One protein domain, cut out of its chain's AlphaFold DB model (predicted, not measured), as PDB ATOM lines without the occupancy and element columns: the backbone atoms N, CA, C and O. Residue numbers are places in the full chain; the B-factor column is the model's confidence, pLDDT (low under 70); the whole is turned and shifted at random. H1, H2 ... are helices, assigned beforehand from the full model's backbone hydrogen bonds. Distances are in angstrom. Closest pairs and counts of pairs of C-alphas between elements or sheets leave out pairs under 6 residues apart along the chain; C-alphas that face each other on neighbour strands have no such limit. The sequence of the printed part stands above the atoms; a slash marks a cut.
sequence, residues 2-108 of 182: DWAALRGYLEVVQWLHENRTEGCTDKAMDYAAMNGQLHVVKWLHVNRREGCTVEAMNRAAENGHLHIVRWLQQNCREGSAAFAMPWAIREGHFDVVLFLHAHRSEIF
ATOM      1  N   ASP A   2      53.499 -25.786 -19.585       83.25
ATOM      2  CA  ASP A   2      52.399 -26.555 -18.982       83.25
ATOM      3  C   ASP A   2      52.568 -26.846 -17.476       83.25
ATOM      4  O   ASP A   2      51.649 -26.619 -16.696       83.25
ATOM      5  N   TRP A   3      53.761 -27.257 -17.028       86.88
ATOM      6  CA  TRP A   3      54.036 -27.489 -15.599       86.88
ATOM      7  C   TRP A   3      54.004 -26.214 -14.745       86.88
ATOM      8  O   TRP A   3      53.593 -26.256 -13.587       86.88
ATOM      9  N   ALA A   4      54.423 -25.077 -15.307       88.06
ATOM     10  CA  ALA A   4      54.325 -23.788 -14.624       88.06
ATOM     11  C   ALA A   4      52.858 -23.346 -14.517       88.06
ATOM     12  O   ALA A   4      52.446 -22.840 -13.473       88.06
ATOM     13  N   ALA A   5      52.062 -23.615 -15.558       86.56
ATOM     14  CA  ALA A   5      50.631 -23.348 -15.563       86.56
ATOM     15  C   ALA A   5      49.876 -24.213 -14.538       86.56
ATOM     16  O   ALA A   5      49.087 -23.677 -13.761       86.56
ATOM     17  N   LEU A   6      50.203 -25.509 -14.449       87.88
ATOM     18  CA  LEU A   6      49.690 -26.420 -13.419       87.88
ATOM     19  C   LEU A   6      49.928 -25.862 -12.008       87.88
ATOM     20  O   LEU A   6      49.028 -25.864 -11.178       87.88
ATOM     21  N   ARG A   7      51.142 -25.378 -11.720       90.44
ATOM     22  CA  ARG A   7      51.526 -24.884 -10.385       90.44
ATOM     23  C   ARG A   7      51.064 -23.456 -10.083       90.44
ATOM     24  O   ARG A   7      51.254 -23.008  -8.959       90.44
ATOM     25  N   GLY A   8      50.475 -22.747 -11.046       88.75
ATOM     26  CA  GLY A   8      50.015 -21.372 -10.837       88.75
ATOM     27  C   GLY A   8      51.105 -20.305 -10.934       88.75
ATOM     28  O   GLY A   8      50.870 -19.162 -10.539       88.75
ATOM     29  N   TYR A   9      52.291 -20.646 -11.444       92.56
ATOM     30  CA  TYR A   9      53.440 -19.740 -11.522       92.56
ATOM     31  C   TYR A   9      53.309 -18.778 -12.704       92.56
ATOM     32  O   TYR A   9      54.006 -18.906 -13.710       92.56
ATOM     33  N   LEU A  10      52.397 -17.811 -12.585       89.50
ATOM     34  CA  LEU A  10      52.064 -16.865 -13.651       89.50
ATOM     35  C   LEU A  10      53.279 -16.092 -14.173       89.50
ATOM     36  O   LEU A  10      53.423 -15.966 -15.382       89.50
ATOM     37  N   GLU A  11      54.174 -15.642 -13.295       89.44
ATOM     38  CA  GLU A  11      55.398 -14.928 -13.694       89.44
ATOM     39  C   GLU A  11      56.303 -15.800 -14.571       89.44
ATOM     40  O   GLU A  11      56.838 -15.345 -15.578       89.44
ATOM     41  N   VAL A  12      56.413 -17.091 -14.248       88.69
ATOM     42  CA  VAL A  12      57.173 -18.053 -15.053       88.69
ATOM     43  C   VAL A  12      56.465 -18.309 -16.383       88.69
ATOM     44  O   VAL A  12      57.124 -18.423 -17.410       88.69
ATOM     45  N   VAL A  13      55.130 -18.376 -16.399       87.31
ATOM     46  CA  VAL A  13      54.347 -18.519 -17.639       87.31
ATOM     47  C   VAL A  13      54.541 -17.303 -18.556       87.31
ATOM     48  O   VAL A  13      54.804 -17.489 -19.742       87.31
ATOM     49  N   GLN A  14      54.478 -16.086 -18.009       88.81
ATOM     50  CA  GLN A  14      54.724 -14.835 -18.734       88.81
ATOM     51  C   GLN A  14      56.147 -14.783 -19.282       88.81
ATOM     52  O   GLN A  14      56.341 -14.601 -20.481       88.81
ATOM     53  N   TRP A  15      57.138 -15.059 -18.431       89.88
ATOM     54  CA  TRP A  15      58.535 -15.077 -18.841       89.88
ATOM     55  C   TRP A  15      58.784 -16.095 -19.959       89.88
ATOM     56  O   TRP A  15      59.424 -15.773 -20.959       89.88
ATOM     57  N   LEU A  16      58.236 -17.309 -19.834       87.06
ATOM     58  CA  LEU A  16      58.354 -18.346 -20.861       87.06
ATOM     59  C   LEU A  16      57.674 -17.944 -22.175       87.06
ATOM     60  O   LEU A  16      58.148 -18.349 -23.228       87.06
ATOM     61  N   HIS A  17      56.583 -17.179 -22.128       84.31
ATOM     62  CA  HIS A  17      55.891 -16.699 -23.325       84.31
ATOM     63  C   HIS A  17      56.660 -15.593 -24.048       84.31
ATOM     64  O   HIS A  17      56.707 -15.588 -25.273       84.31
ATOM     65  N   GLU A  18      57.275 -14.680 -23.299       87.06
ATOM     66  CA  GLU A  18      58.038 -13.561 -23.857       87.06
ATOM     67  C   GLU A  18      59.427 -13.986 -24.358       87.06
ATOM     68  O   GLU A  18      59.930 -13.430 -25.331       87.06
ATOM     69  N   ASN A  19      60.050 -14.977 -23.710       86.50
ATOM     70  CA  ASN A  19      61.453 -15.332 -23.947       86.50
ATOM     71  C   ASN A  19      61.646 -16.629 -24.746       86.50
ATOM     72  O   ASN A  19      62.781 -16.965 -25.089       86.50
ATOM     73  N   ARG A  20      60.582 -17.397 -25.022       83.00
ATOM     74  CA  ARG A  20      60.683 -18.682 -25.734       83.00
ATOM     75  C   ARG A  20      59.587 -18.848 -26.780       83.00
ATOM     76  O   ARG A  20      58.480 -18.344 -26.636       83.00
ATOM     77  N   THR A  21      59.891 -19.612 -27.827       74.50
ATOM     78  CA  THR A  21      58.991 -19.843 -28.970       74.50
ATOM     79  C   THR A  21      58.332 -21.220 -28.971       74.50
ATOM     80  O   THR A  21      57.455 -21.457 -29.796       74.50
ATOM     81  N   GLU A  22      58.694 -22.125 -28.050       72.44
ATOM     82  CA  GLU A  22      58.153 -23.498 -28.029       72.44
ATOM     83  C   GLU A  22      56.661 -23.568 -27.651       72.44
ATOM     84  O   GLU A  22      56.049 -24.628 -27.748       72.44
ATOM     85  N   GLY A  23      56.062 -22.436 -27.268       66.38
ATOM     86  CA  GLY A  23      54.630 -22.305 -27.034       66.38
ATOM     87  C   GLY A  23      54.112 -23.089 -25.821       66.38
ATOM     88  O   GLY A  23      54.846 -23.492 -24.916       66.38
ATOM     89  N   CYS A  24      52.798 -23.257 -25.796       68.00
ATOM     90  CA  CYS A  24      52.037 -24.077 -24.869       68.00
ATOM     91  C   CYS A  24      51.074 -24.948 -25.659       68.00
ATOM     92  O   CYS A  24      50.630 -24.570 -26.743       68.00
ATOM     93  N   THR A  25      50.739 -26.093 -25.084       76.94
ATOM     94  CA  THR A  25      49.640 -26.911 -25.584       76.94
ATOM     95  C   THR A  25      48.330 -26.472 -24.927       76.94
ATOM     96  O   THR A  25      48.328 -25.730 -23.941       76.94
ATOM     97  N   ASP A  26      47.215 -26.950 -25.461       78.12
ATOM     98  CA  ASP A  26      45.890 -26.901 -24.835       78.12
ATOM     99  C   ASP A  26      45.900 -27.412 -23.376       78.12
ATOM    100  O   ASP A  26      45.240 -26.851 -22.496       78.12
ATOM    101  N   LYS A  27      46.779 -28.377 -23.073       82.25
ATOM    102  CA  LYS A  27      46.986 -28.916 -21.720       82.25
ATOM    103  C   LYS A  27      47.415 -27.878 -20.690       82.25
ATOM    104  O   LYS A  27      47.167 -28.076 -19.505       82.25
ATOM    105  N   ALA A  28      48.064 -26.781 -21.088       85.88
ATOM    106  CA  ALA A  28      48.454 -25.740 -20.138       85.88
ATOM    107  C   ALA A  28      47.227 -25.120 -19.453       85.88
ATOM    108  O   ALA A  28      47.242 -24.908 -18.239       85.88
ATOM    109  N   MET A  29      46.159 -24.868 -20.218       85.06
ATOM    110  CA  MET A  29      44.912 -24.341 -19.674       85.06
ATOM    111  C   MET A  29      44.149 -25.416 -18.901       85.06
ATOM    112  O   MET A  29      43.666 -25.126 -17.808       85.06
ATOM    113  N   ASP A  30      44.108 -26.651 -19.407       87.19
ATOM    114  CA  ASP A  30      43.432 -27.764 -18.731       87.19
ATOM    115  C   ASP A  30      44.056 -28.057 -17.357       87.19
ATOM    116  O   ASP A  30      43.346 -28.197 -16.362       87.19
ATOM    117  N   TYR A  31      45.388 -28.073 -17.260       89.75
ATOM    118  CA  TYR A  31      46.101 -28.268 -15.998       89.75
ATOM    119  C   TYR A  31      45.940 -27.093 -15.033       89.75
ATOM    120  O   TYR A  31      45.795 -27.305 -13.827       89.75
ATOM    121  N   ALA A  32      45.937 -25.860 -15.540       90.31
ATOM    122  CA  ALA A  32      45.647 -24.692 -14.718       90.31
ATOM    123  C   ALA A  32      44.206 -24.742 -14.174       90.31
ATOM    124  O   ALA A  32      43.982 -24.449 -12.999       90.31
ATOM    125  N   ALA A  33      43.245 -25.168 -15.000       89.19
ATOM    126  CA  ALA A  33      41.849 -25.350 -14.617       89.19
ATOM    127  C   ALA A  33      41.666 -26.471 -13.587       89.19
ATOM    128  O   ALA A  33      40.934 -26.290 -12.618       89.19
ATOM    129  N   MET A  34      42.373 -27.590 -13.760       89.62
ATOM    130  CA  MET A  34      42.378 -28.725 -12.837       89.62
ATOM    131  C   MET A  34      42.903 -28.357 -11.447       89.62
ATOM    132  O   MET A  34      42.395 -28.871 -10.464       89.62
ATOM    133  N   ASN A  35      43.908 -27.478 -11.359       91.44
ATOM    134  CA  ASN A  35      44.567 -27.131 -10.095       91.44
ATOM    135  C   ASN A  35      44.109 -25.781  -9.504       91.44
ATOM    136  O   ASN A  35      44.798 -25.211  -8.657       91.44
ATOM    137  N   GLY A  36      42.998 -25.214  -9.984       90.88
ATOM    138  CA  GLY A  36      42.394 -24.023  -9.372       90.88
ATOM    139  C   GLY A  36      43.091 -22.700  -9.712       90.88
ATOM    140  O   GLY A  36      42.876 -21.689  -9.048       90.88
ATOM    141  N   GLN A  37      43.920 -22.666 -10.755       93.25
ATOM    142  CA  GLN A  37      44.782 -21.529 -11.087       93.25
ATOM    143  C   GLN A  37      44.085 -20.521 -12.018       93.25
ATOM    144  O   GLN A  37      44.495 -20.309 -13.162       93.25
ATOM    145  N   LEU A  38      43.014 -19.876 -11.541       90.25
ATOM    146  CA  LEU A  38      42.183 -18.967 -12.351       90.25
ATOM    147  C   LEU A  38      42.965 -17.819 -13.009       90.25
ATOM    148  O   LEU A  38      42.654 -17.430 -14.134       90.25
ATOM    149  N   HIS A  39      43.957 -17.248 -12.326       91.12
ATOM    150  CA  HIS A  39      44.787 -16.163 -12.864       91.12
ATOM    151  C   HIS A  39      45.594 -16.618 -14.080       91.12
ATOM    152  O   HIS A  39      45.669 -15.888 -15.067       91.12
ATOM    153  N   VAL A  40      46.119 -17.846 -14.049       90.06
ATOM    154  CA  VAL A  40      46.802 -18.455 -15.193       90.06
ATOM    155  C   VAL A  40      45.814 -18.752 -16.318       90.06
ATOM    156  O   VAL A  40      46.102 -18.420 -17.464       90.06
ATOM    157  N   VAL A  41      44.633 -19.302 -16.012       88.56
ATOM    158  CA  VAL A  41      43.585 -19.581 -17.015       88.56
ATOM    159  C   VAL A  41      43.177 -18.306 -17.761       88.56
ATOM    160  O   VAL A  41      43.177 -18.279 -18.992       88.56
ATOM    161  N   LYS A  42      42.901 -17.218 -17.032       89.19
ATOM    162  CA  LYS A  42      42.567 -15.914 -17.626       89.19
ATOM    163  C   LYS A  42      43.685 -15.395 -18.523       89.19
ATOM    164  O   LYS A  42      43.421 -14.920 -19.624       89.19
ATOM    165  N   TRP A  43      44.926 -15.486 -18.052       89.44
ATOM    166  CA  TRP A  43      46.073 -14.999 -18.802       89.44
ATOM    167  C   TRP A  43      46.301 -15.817 -20.078       89.44
ATOM    168  O   TRP A  43      46.449 -15.233 -21.151       89.44
ATOM    169  N   LEU A  44      46.250 -17.150 -19.993       86.12
ATOM    170  CA  LEU A  44      46.389 -18.036 -21.150       86.12
ATOM    171  C   LEU A  44      45.297 -17.769 -22.190       86.12
ATOM    172  O   LEU A  44      45.599 -17.709 -23.374       86.12
ATOM    173  N   HIS A  45      44.055 -17.531 -21.769       84.38
ATOM    174  CA  HIS A  45      42.957 -17.262 -22.699       84.38
ATOM    175  C   HIS A  45      43.115 -15.961 -23.488       84.38
ATOM    176  O   HIS A  45      42.772 -15.910 -24.662       84.38
ATOM    177  N   VAL A  46      43.627 -14.905 -22.850       85.75
ATOM    178  CA  VAL A  46      43.818 -13.605 -23.509       85.75
ATOM    179  C   VAL A  46      45.037 -13.620 -24.437       85.75
ATOM    180  O   VAL A  46      45.014 -12.993 -25.492       85.75
ATOM    181  N   ASN A  47      46.102 -14.331 -24.056       83.12
ATOM    182  CA  ASN A  47      47.400 -14.252 -24.734       83.12
ATOM    183  C   ASN A  47      47.658 -15.400 -25.721       83.12
ATOM    184  O   ASN A  47      48.628 -15.356 -26.479       83.12
ATOM    185  N   ARG A  48      46.829 -16.451 -25.725       75.75
ATOM    186  CA  ARG A  48      47.057 -17.658 -26.530       75.75
ATOM    187  C   ARG A  48      45.796 -18.077 -27.276       75.75
ATOM    188  O   ARG A  48      44.684 -17.963 -26.777       75.75
ATOM    189  N   ARG A  49      45.992 -18.576 -28.500       69.38
ATOM    190  CA  ARG A  49      44.911 -18.994 -29.408       69.38
ATOM    191  C   ARG A  49      44.583 -20.484 -29.325       69.38
ATOM    192  O   ARG A  49      43.575 -20.875 -29.900       69.38
ATOM    193  N   GLU A  50      45.396 -21.299 -28.637       71.50
ATOM    194  CA  GLU A  50      45.100 -22.733 -28.451       71.50
ATOM    195  C   GLU A  50      43.774 -22.956 -27.708       71.50
ATOM    196  O   GLU A  50      43.071 -23.924 -27.978       71.50
ATOM    197  N   GLY A  51      43.389 -22.015 -26.839       66.25
ATOM    198  CA  GLY A  51      42.065 -21.983 -26.231       66.25
ATOM    199  C   GLY A  51      41.854 -23.019 -25.127       66.25
ATOM    200  O   GLY A  51      42.794 -23.552 -24.543       66.25
ATOM    201  N   CYS A  52      40.581 -23.226 -24.802       70.19
ATOM    202  CA  CYS A  52      40.122 -24.127 -23.755       70.19
ATOM    203  C   CYS A  52      39.520 -25.376 -24.390       70.19
ATOM    204  O   CYS A  52      38.671 -25.254 -25.276       70.19
ATOM    205  N   THR A  53      39.876 -26.560 -23.894       78.88
ATOM    206  CA  THR A  53      39.197 -27.796 -24.291       78.88
ATOM    207  C   THR A  53      37.996 -28.074 -23.383       78.88
ATOM    208  O   THR A  53      37.778 -27.415 -22.363       78.88
ATOM    209  N   VAL A  54      37.195 -29.082 -23.738       80.25
ATOM    210  CA  VAL A  54      36.131 -29.601 -22.860       80.25
ATOM    211  C   VAL A  54      36.713 -30.171 -21.555       80.25
ATOM    212  O   VAL A  54      36.044 -30.159 -20.519       80.25
ATOM    213  N   GLU A  55      37.970 -30.621 -21.581       81.88
ATOM    214  CA  GLU A  55      38.632 -31.255 -20.447       81.88
ATOM    215  C   GLU A  55      38.904 -30.264 -19.313       81.88
ATOM    216  O   GLU A  55      38.685 -30.617 -18.158       81.88
ATOM    217  N   ALA A  56      39.249 -29.002 -19.598       85.62
ATOM    218  CA  ALA A  56      39.358 -27.967 -18.566       85.62
ATOM    219  C   ALA A  56      38.087 -27.846 -17.709       85.62
ATOM    220  O   ALA A  56      38.175 -27.735 -16.486       85.62
ATOM    221  N   MET A  57      36.900 -27.885 -18.329       86.00
ATOM    222  CA  MET A  57      35.633 -27.783 -17.597       86.00
ATOM    223  C   MET A  57      35.335 -29.059 -16.808       86.00
ATOM    224  O   MET A  57      34.922 -28.961 -15.652       86.00
ATOM    225  N   ASN A  58      35.575 -30.239 -17.392       85.25
ATOM    226  CA  ASN A  58      35.414 -31.513 -16.690       85.25
ATOM    227  C   ASN A  58      36.340 -31.592 -15.462       85.25
ATOM    228  O   ASN A  58      35.878 -31.898 -14.367       85.25
ATOM    229  N   ARG A  59      37.623 -31.243 -15.619       87.69
ATOM    230  CA  ARG A  59      38.634 -31.260 -14.550       87.69
ATOM    231  C   ARG A  59      38.382 -30.219 -13.472       87.69
ATOM    232  O   ARG A  59      38.558 -30.512 -12.294       87.69
ATOM    233  N   ALA A  60      37.955 -29.016 -13.853       89.38
ATOM    234  CA  ALA A  60      37.569 -27.996 -12.885       89.38
ATOM    235  C   ALA A  60      36.340 -28.436 -12.075       89.38
ATOM    236  O   ALA A  60      36.269 -28.155 -10.881       89.38
ATOM    237  N   ALA A  61      35.393 -29.141 -12.701       86.88
ATOM    238  CA  ALA A  61      34.219 -29.678 -12.021       86.88
ATOM    239  C   ALA A  61      34.555 -30.872 -11.109       86.88
ATOM    240  O   ALA A  61      34.049 -30.928  -9.993       86.88
ATOM    241  N   GLU A  62      35.447 -31.769 -11.547       86.31
ATOM    242  CA  GLU A  62      35.995 -32.879 -10.746       86.31
ATOM    243  C   GLU A  62      36.739 -32.385  -9.503       86.31
ATOM    244  O   GLU A  62      36.649 -33.018  -8.471       86.31
ATOM    245  N   ASN A  63      37.431 -31.245  -9.562       88.62
ATOM    246  CA  ASN A  63      38.171 -30.708  -8.410       88.62
ATOM    247  C   ASN A  63      37.397 -29.627  -7.625       88.62
ATOM    248  O   ASN A  63      37.962 -28.952  -6.762       88.62
ATOM    249  N   GLY A  64      36.117 -29.398  -7.942       87.94
ATOM    250  CA  GLY A  64      35.269 -28.464  -7.191       87.94
ATOM    251  C   GLY A  64      35.621 -26.988  -7.397       87.94
ATOM    252  O   GLY A  64      35.313 -26.129  -6.573       87.94
ATOM    253  N   HIS A  65      36.293 -26.643  -8.491       91.69
ATOM    254  CA  HIS A  65      36.750 -25.285  -8.771       91.69
ATOM    255  C   HIS A  65      35.650 -24.436  -9.420       91.69
ATOM    256  O   HIS A  65      35.763 -23.992 -10.567       91.69
ATOM    257  N   LEU A  66      34.586 -24.151  -8.660       89.19
ATOM    258  CA  LEU A  66      33.404 -23.400  -9.110       89.19
ATOM    259  C   LEU A  66      33.741 -22.071  -9.806       89.19
ATOM    260  O   LEU A  66      33.119 -21.701 -10.801       89.19
ATOM    261  N   HIS A  67      34.729 -21.339  -9.297       90.06
ATOM    262  CA  HIS A  67      35.151 -20.055  -9.854       90.06
ATOM    263  C   HIS A  67      35.738 -20.192 -11.272       90.06
ATOM    264  O   HIS A  67      35.529 -19.308 -12.104       90.06
ATOM    265  N   ILE A  68      36.402 -21.312 -11.574       89.06
ATOM    266  CA  ILE A  68      36.890 -21.637 -12.920       89.06
ATOM    267  C   ILE A  68      35.740 -22.118 -13.794       89.06
ATOM    268  O   ILE A  68      35.605 -21.624 -14.907       89.06
ATOM    269  N   VAL A  69      34.863 -22.991 -13.288       87.50
ATOM    270  CA  VAL A  69      33.677 -23.465 -14.030       87.50
ATOM    271  C   VAL A  69      32.809 -22.287 -14.490       87.50
ATOM    272  O   VAL A  69      32.447 -22.207 -15.662       87.50
ATOM    273  N   ARG A  70      32.553 -21.319 -13.601       87.94
ATOM    274  CA  ARG A  70      31.850 -20.064 -13.919       87.94
ATOM    275  C   ARG A  70      32.530 -19.292 -15.039       87.94
ATOM    276  O   ARG A  70      31.874 -18.846 -15.977       87.94
ATOM    277  N   TRP A  71      33.842 -19.127 -14.926       87.88
ATOM    278  CA  TRP A  71      34.616 -18.357 -15.885       87.88
ATOM    279  C   TRP A  71      34.659 -19.044 -17.258       87.88
ATOM    280  O   TRP A  71      34.386 -18.397 -18.270       87.88
ATOM    281  N   LEU A  72      34.902 -20.357 -17.291       83.88
ATOM    282  CA  LEU A  72      34.892 -21.176 -18.503       83.88
ATOM    283  C   LEU A  72      33.523 -21.151 -19.183       83.88
ATOM    284  O   LEU A  72      33.444 -21.004 -20.395       83.88
ATOM    285  N   GLN A  73      32.431 -21.220 -18.421       80.00
ATOM    286  CA  GLN A  73      31.086 -21.184 -18.990       80.00
ATOM    287  C   GLN A  73      30.734 -19.838 -19.640       80.00
ATOM    288  O   GLN A  73      30.011 -19.808 -20.632       80.00
ATOM    289  N   GLN A  74      31.246 -18.728 -19.107       81.56
ATOM    290  CA  GLN A  74      31.021 -17.396 -19.676       81.56
ATOM    291  C   GLN A  74      31.882 -17.125 -20.918       81.56
ATOM    292  O   GLN A  74      31.446 -16.397 -21.808       81.56
ATOM    293  N   ASN A  75      33.090 -17.692 -20.980       78.69
ATOM    294  CA  ASN A  75      34.094 -17.336 -21.990       78.69
ATOM    295  C   ASN A  75      34.297 -18.414 -23.072       78.69
ATOM    296  O   ASN A  75      34.850 -18.116 -24.129       78.69
ATOM    297  N   CYS A  76      33.824 -19.648 -22.869       67.19
ATOM    298  CA  CYS A  76      33.980 -20.746 -23.825       67.19
ATOM    299  C   CYS A  76      32.620 -21.177 -24.397       67.19
ATOM    300  O   CYS A  76      31.886 -21.955 -23.788       67.19
ATOM    301  N   ARG A  77      32.291 -20.695 -25.607       55.88
ATOM    302  CA  ARG A  77      31.039 -21.029 -26.324       55.88
ATOM    303  C   ARG A  77      30.953 -22.485 -26.806       55.88
ATOM    304  O   ARG A  77      29.849 -22.967 -27.027       55.88
ATOM    305  N   GLU A  78      32.079 -23.185 -26.936       53.75
ATOM    306  CA  GLU A  78      32.156 -24.523 -27.555       53.75
ATOM    307  C   GLU A  78      32.297 -25.674 -26.534       53.75
ATOM    308  O   GLU A  78      32.162 -26.847 -26.873       53.75
ATOM    309  N   GLY A  79      32.500 -25.358 -25.251       52.97
ATOM    310  CA  GLY A  79      32.711 -26.339 -24.184       52.97
ATOM    311  C   GLY A  79      31.410 -26.948 -23.660       52.97
ATOM    312  O   GLY A  79      30.942 -26.615 -22.567       52.97
ATOM    313  N   SER A  80      30.782 -27.828 -24.433       58.19
ATOM    314  CA  SER A  80      29.732 -28.726 -23.937       58.19
ATOM    315  C   SER A  80      30.373 -29.806 -23.054       58.19
ATOM    316  O   SER A  80      30.771 -30.866 -23.533       58.19
ATOM    317  N   ALA A  81      30.492 -29.543 -21.754       63.06
ATOM    318  CA  ALA A  81      31.016 -30.507 -20.793       63.06
ATOM    319  C   ALA A  81      29.928 -31.500 -20.370       63.06
ATOM    320  O   ALA A  81      29.364 -31.404 -19.281       63.06
ATOM    321  N   ALA A  82      29.631 -32.459 -21.251       66.94
ATOM    322  CA  ALA A  82      28.664 -33.530 -20.996       66.94
ATOM    323  C   ALA A  82      28.987 -34.341 -19.722       66.94
ATOM    324  O   ALA A  82      28.093 -34.947 -19.132       66.94
ATOM    325  N   PHE A  83      30.253 -34.320 -19.283       75.31
ATOM    326  CA  PHE A  83      30.750 -35.068 -18.130       75.31
ATOM    327  C   PHE A  83      31.070 -34.211 -16.895       75.31
ATOM    328  O   PHE A  83      31.295 -34.782 -15.831       75.31
ATOM    329  N   ALA A  84      30.999 -32.875 -16.971       79.12
ATOM    330  CA  ALA A  84      31.300 -32.013 -15.822       79.12
ATOM    331  C   ALA A  84      30.342 -32.248 -14.647       79.12
ATOM    332  O   ALA A  84      30.785 -32.373 -13.508       79.12
ATOM    333  N   MET A  85      29.035 -32.356 -14.912       80.12
ATOM    334  CA  MET A  85      28.056 -32.619 -13.855       80.12
ATOM    335  C   MET A  85      28.230 -34.023 -13.240       80.12
ATOM    336  O   MET A  85      28.333 -34.099 -12.020       80.12
ATOM    337  N   PRO A  86      28.354 -35.121 -14.017       80.19
ATOM    338  CA  PRO A  86      28.694 -36.433 -13.466       80.19
ATOM    339  C   PRO A  86      29.954 -36.456 -12.597       80.19
ATOM    340  O   PRO A  86      29.962 -37.126 -11.568       80.19
ATOM    341  N   TRP A  87      31.013 -35.748 -13.000       82.25
ATOM    342  CA  TRP A  87      32.279 -35.736 -12.260       82.25
ATOM    343  C   TRP A  87      32.165 -34.918 -10.971       82.25
ATOM    344  O   TRP A  87      32.598 -35.388  -9.925       82.25
ATOM    345  N   ALA A  88      31.480 -33.769 -11.000       84.88
ATOM    346  CA  ALA A  88      31.172 -33.009  -9.787       84.88
ATOM    347  C   ALA A  88      30.277 -33.796  -8.815       84.88
ATOM    348  O   ALA A  88      30.474 -33.725  -7.605       84.88
ATOM    349  N   ILE A  89      29.319 -34.579  -9.335       81.25
ATOM    350  CA  ILE A  89      28.494 -35.470  -8.508       81.25
ATOM    351  C   ILE A  89      29.361 -36.547  -7.857       81.25
ATOM    352  O   ILE A  89      29.156 -36.863  -6.687       81.25
ATOM    353  N   ARG A  90      30.334 -37.095  -8.600       78.69
ATOM    354  CA  ARG A  90      31.202 -38.153  -8.085       78.69
ATOM    355  C   ARG A  90      32.061 -37.713  -6.920       78.69
ATOM    356  O   ARG A  90      32.159 -38.445  -5.946       78.69
ATOM    357  N   GLU A  91      32.637 -36.529  -7.031       80.62
ATOM    358  CA  GLU A  91      33.552 -35.986  -6.027       80.62
ATOM    359  C   GLU A  91      32.812 -35.215  -4.915       80.62
ATOM    360  O   GLU A  91      33.427 -34.681  -3.997       80.62
ATOM    361  N   GLY A  92      31.474 -35.152  -4.966       81.94
ATOM    362  CA  GLY A  92      30.664 -34.536  -3.914       81.94
ATOM    363  C   GLY A  92      30.610 -33.003  -3.948       81.94
ATOM    364  O   GLY A  92      30.239 -32.376  -2.955       81.94
ATOM    365  N   HIS A  93      30.950 -32.369  -5.072       86.94
ATOM    366  CA  HIS A  93      31.014 -30.909  -5.206       86.94
ATOM    367  C   HIS A  93      29.631 -30.281  -5.438       86.94
ATOM    368  O   HIS A  93      29.256 -29.914  -6.556       86.94
ATOM    369  N   PHE A  94      28.852 -30.167  -4.359       85.44
ATOM    370  CA  PHE A  94      27.460 -29.702  -4.383       85.44
ATOM    371  C   PHE A  94      27.287 -28.301  -4.996       85.44
ATOM    372  O   PHE A  94      26.353 -28.058  -5.758       85.44
ATOM    373  N   ASP A  95      28.212 -27.385  -4.724       88.06
ATOM    374  CA  ASP A  95      28.213 -26.012  -5.232       88.06
ATOM    375  C   ASP A  95      28.369 -25.939  -6.762       88.06
ATOM    376  O   ASP A  95      27.676 -25.164  -7.432       88.06
ATOM    377  N   VAL A  96      29.230 -26.788  -7.329       86.88
ATOM    378  CA  VAL A  96      29.391 -26.948  -8.778       86.88
ATOM    379  C   VAL A  96      28.147 -27.581  -9.393       86.88
ATOM    380  O   VAL A  96      27.674 -27.101 -10.423       86.88
ATOM    381  N   VAL A  97      27.576 -28.611  -8.758       86.06
ATOM    382  CA  VAL A  97      26.353 -29.275  -9.240       86.06
ATOM    383  C   VAL A  97      25.182 -28.296  -9.307       86.06
ATOM    384  O   VAL A  97      24.528 -28.211 -10.346       86.06
ATOM    385  N   LEU A  98      24.956 -27.505  -8.254       87.44
ATOM    386  CA  LEU A  98      23.905 -26.485  -8.230       87.44
ATOM    387  C   LEU A  98      24.116 -25.423  -9.313       87.44
ATOM    388  O   LEU A  98      23.170 -25.034 -10.000       87.44
ATOM    389  N   PHE A  99      25.357 -24.966  -9.494       87.25
ATOM    390  CA  PHE A  99      25.676 -23.992 -10.532       87.25
ATOM    391  C   PHE A  99      25.410 -24.548 -11.936       87.25
ATOM    392  O   PHE A  99      24.766 -23.876 -12.744       87.25
ATOM    393  N   LEU A 100      25.866 -25.772 -12.214       82.50
ATOM    394  CA  LEU A 100      25.647 -26.429 -13.500       82.50
ATOM    395  C   LEU A 100      24.160 -26.702 -13.741       82.50
ATOM    396  O   LEU A 100      23.689 -26.455 -14.844       82.50
ATOM    397  N   HIS A 101      23.405 -27.125 -12.725       83.44
ATOM    398  CA  HIS A 101      21.958 -27.334 -12.817       83.44
ATOM    399  C   HIS A 101      21.213 -26.047 -13.188       83.44
ATOM    400  O   HIS A 101      20.421 -26.047 -14.128       83.44
ATOM    401  N   ALA A 102      21.522 -24.936 -12.512       84.19
ATOM    402  CA  ALA A 102      20.878 -23.647 -12.761       84.19
ATOM    403  C   ALA A 102      21.142 -23.087 -14.172       84.19
ATOM    404  O   ALA A 102      20.353 -22.286 -14.664       84.19
ATOM    405  N   HIS A 103      22.242 -23.488 -14.821       76.31
ATOM    406  CA  HIS A 103      22.648 -22.934 -16.118       76.31
ATOM    407  C   HIS A 103      22.618 -23.943 -17.283       76.31
ATOM    408  O   HIS A 103      22.780 -23.527 -18.431       76.31
ATOM    409  N   ARG A 104      22.462 -25.252 -17.028       69.31
ATOM    410  CA  ARG A 104      22.456 -26.338 -18.028       69.31
ATOM    411  C   ARG A 104      21.609 -27.525 -17.542       69.31
ATOM    412  O   ARG A 104      22.116 -28.426 -16.879       69.31
ATOM    413  N   SER A 105      20.330 -27.568 -17.910       55.34
ATOM    414  CA  SER A 105      19.419 -28.638 -17.479       55.34
ATOM    415  C   SER A 105      19.497 -29.930 -18.310       55.34
ATOM    416  O   SER A 105      19.177 -30.991 -17.777       55.34
ATOM    417  N   GLU A 106      19.919 -29.912 -19.582       54.03
ATOM    418  CA  GLU A 106      19.380 -30.948 -20.487       54.03
ATOM    419  C   GLU A 106      20.265 -32.165 -20.820       54.03
ATOM    420  O   GLU A 106      19.736 -33.273 -20.860       54.03
ATOM    421  N   ILE A 107      21.592 -32.088 -20.982       58.34
ATOM    422  CA  ILE A 107      22.337 -33.238 -21.550       58.34
ATOM    423  C   ILE A 107      23.583 -33.573 -20.733       58.34
ATOM    424  O   ILE A 107      24.689 -33.129 -21.018       58.34
ATOM    425  N   PHE A 108      23.394 -34.410 -19.719       65.19
ATOM    426  CA  PHE A 108      24.484 -35.181 -19.132       65.19
ATOM    427  C   PHE A 108      24.064 -36.641 -19.005       65.19
ATOM    428  O   PHE A 108      22.893 -36.936 -18.733       65.19
TER     429      PHE A 108
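What this domain is: This is residues 2 to 108 of the 182 residues of a protein of Phytophthora fragariae (UniProt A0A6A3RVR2). What shape does the chain take? It is wound in four stacked helical turns, a short solenoid: H2, H4, H6 and H8 make one row along the longest axis, and H1, H3, H5 and H7 make a second row beside it. Three turns are helical hairpins, H3 with H4, H5 with H6 and H7 with H8, while H1 and H2 meet more loosely at a corner. What is it made of, and how large is it? The 107 printed residues hold eight named helices, H1 to H8 in chain order, and no named strand, and the class is all helix. The whole is compact, with a radius of gyration of the C-alphas of 13.8 A, yet elongated in outline, with spans of 44 by 23 by 16 A.

Where its parts are: Where are the longest helices? Each has 10 residues: H2 is residues 10 to 19, 14.0 A long from first to last C-alpha; H4 is 38 to 47, 14.2 A; H6 is 66 to 75, 14.3 A; H8 is 94 to 103, 14.4 A. H8 ends with C-alpha 103 at (22.648, -22.934, -16.118). Where are the shorter ones? H1 is residues 2 to 7, H3 is 27 to 34, H5 is 54 to 62 and H7 is 84 to 90. H1 begins with C-alpha 2 at (52.399, -26.555, -18.982).

How they stand to each other: How do the longest helices stand to each other? H2 and H4 touch only at their ends, and only just, with 3 pairs of C-alphas within 8 A, the closest being Leu 10 and Val 40 at 5.7 A. H4 and H6 are close but not clearly touching, the closest C-alphas being Leu 38 and Ile 68 at 6.0 A. H6 and H8 touch, with the C-alphas of Leu 66 and Val 96 closest at 5.4 A. Which helices are the hub? H3 and H5 each touch three others, and they touch each other, the same way at a shallow tilt of 24 degrees, with the C-alphas of Asp 30 and Ala 56 closest at 4.1 A. In the hairpin of H5 and H6 the closest C-alphas are Met 57 and Val 69, 5.9 A. What of the backbones? Every O i to N i+4 pair is within hydrogen-bond range in H1 to H8.

The domain as a whole: How far does it reach? The two C-alphas farthest apart, those of Asn 19 and Glu 106, are 45.0 A apart. Are there cuts or long links? The printed part has no cut, and no link is long. Where is confidence low? The mean pLDDT of the printed part is 81.7, and it is under 70 at residues 23 to 24, 49, 51, 76 to 82 and 104 to 108.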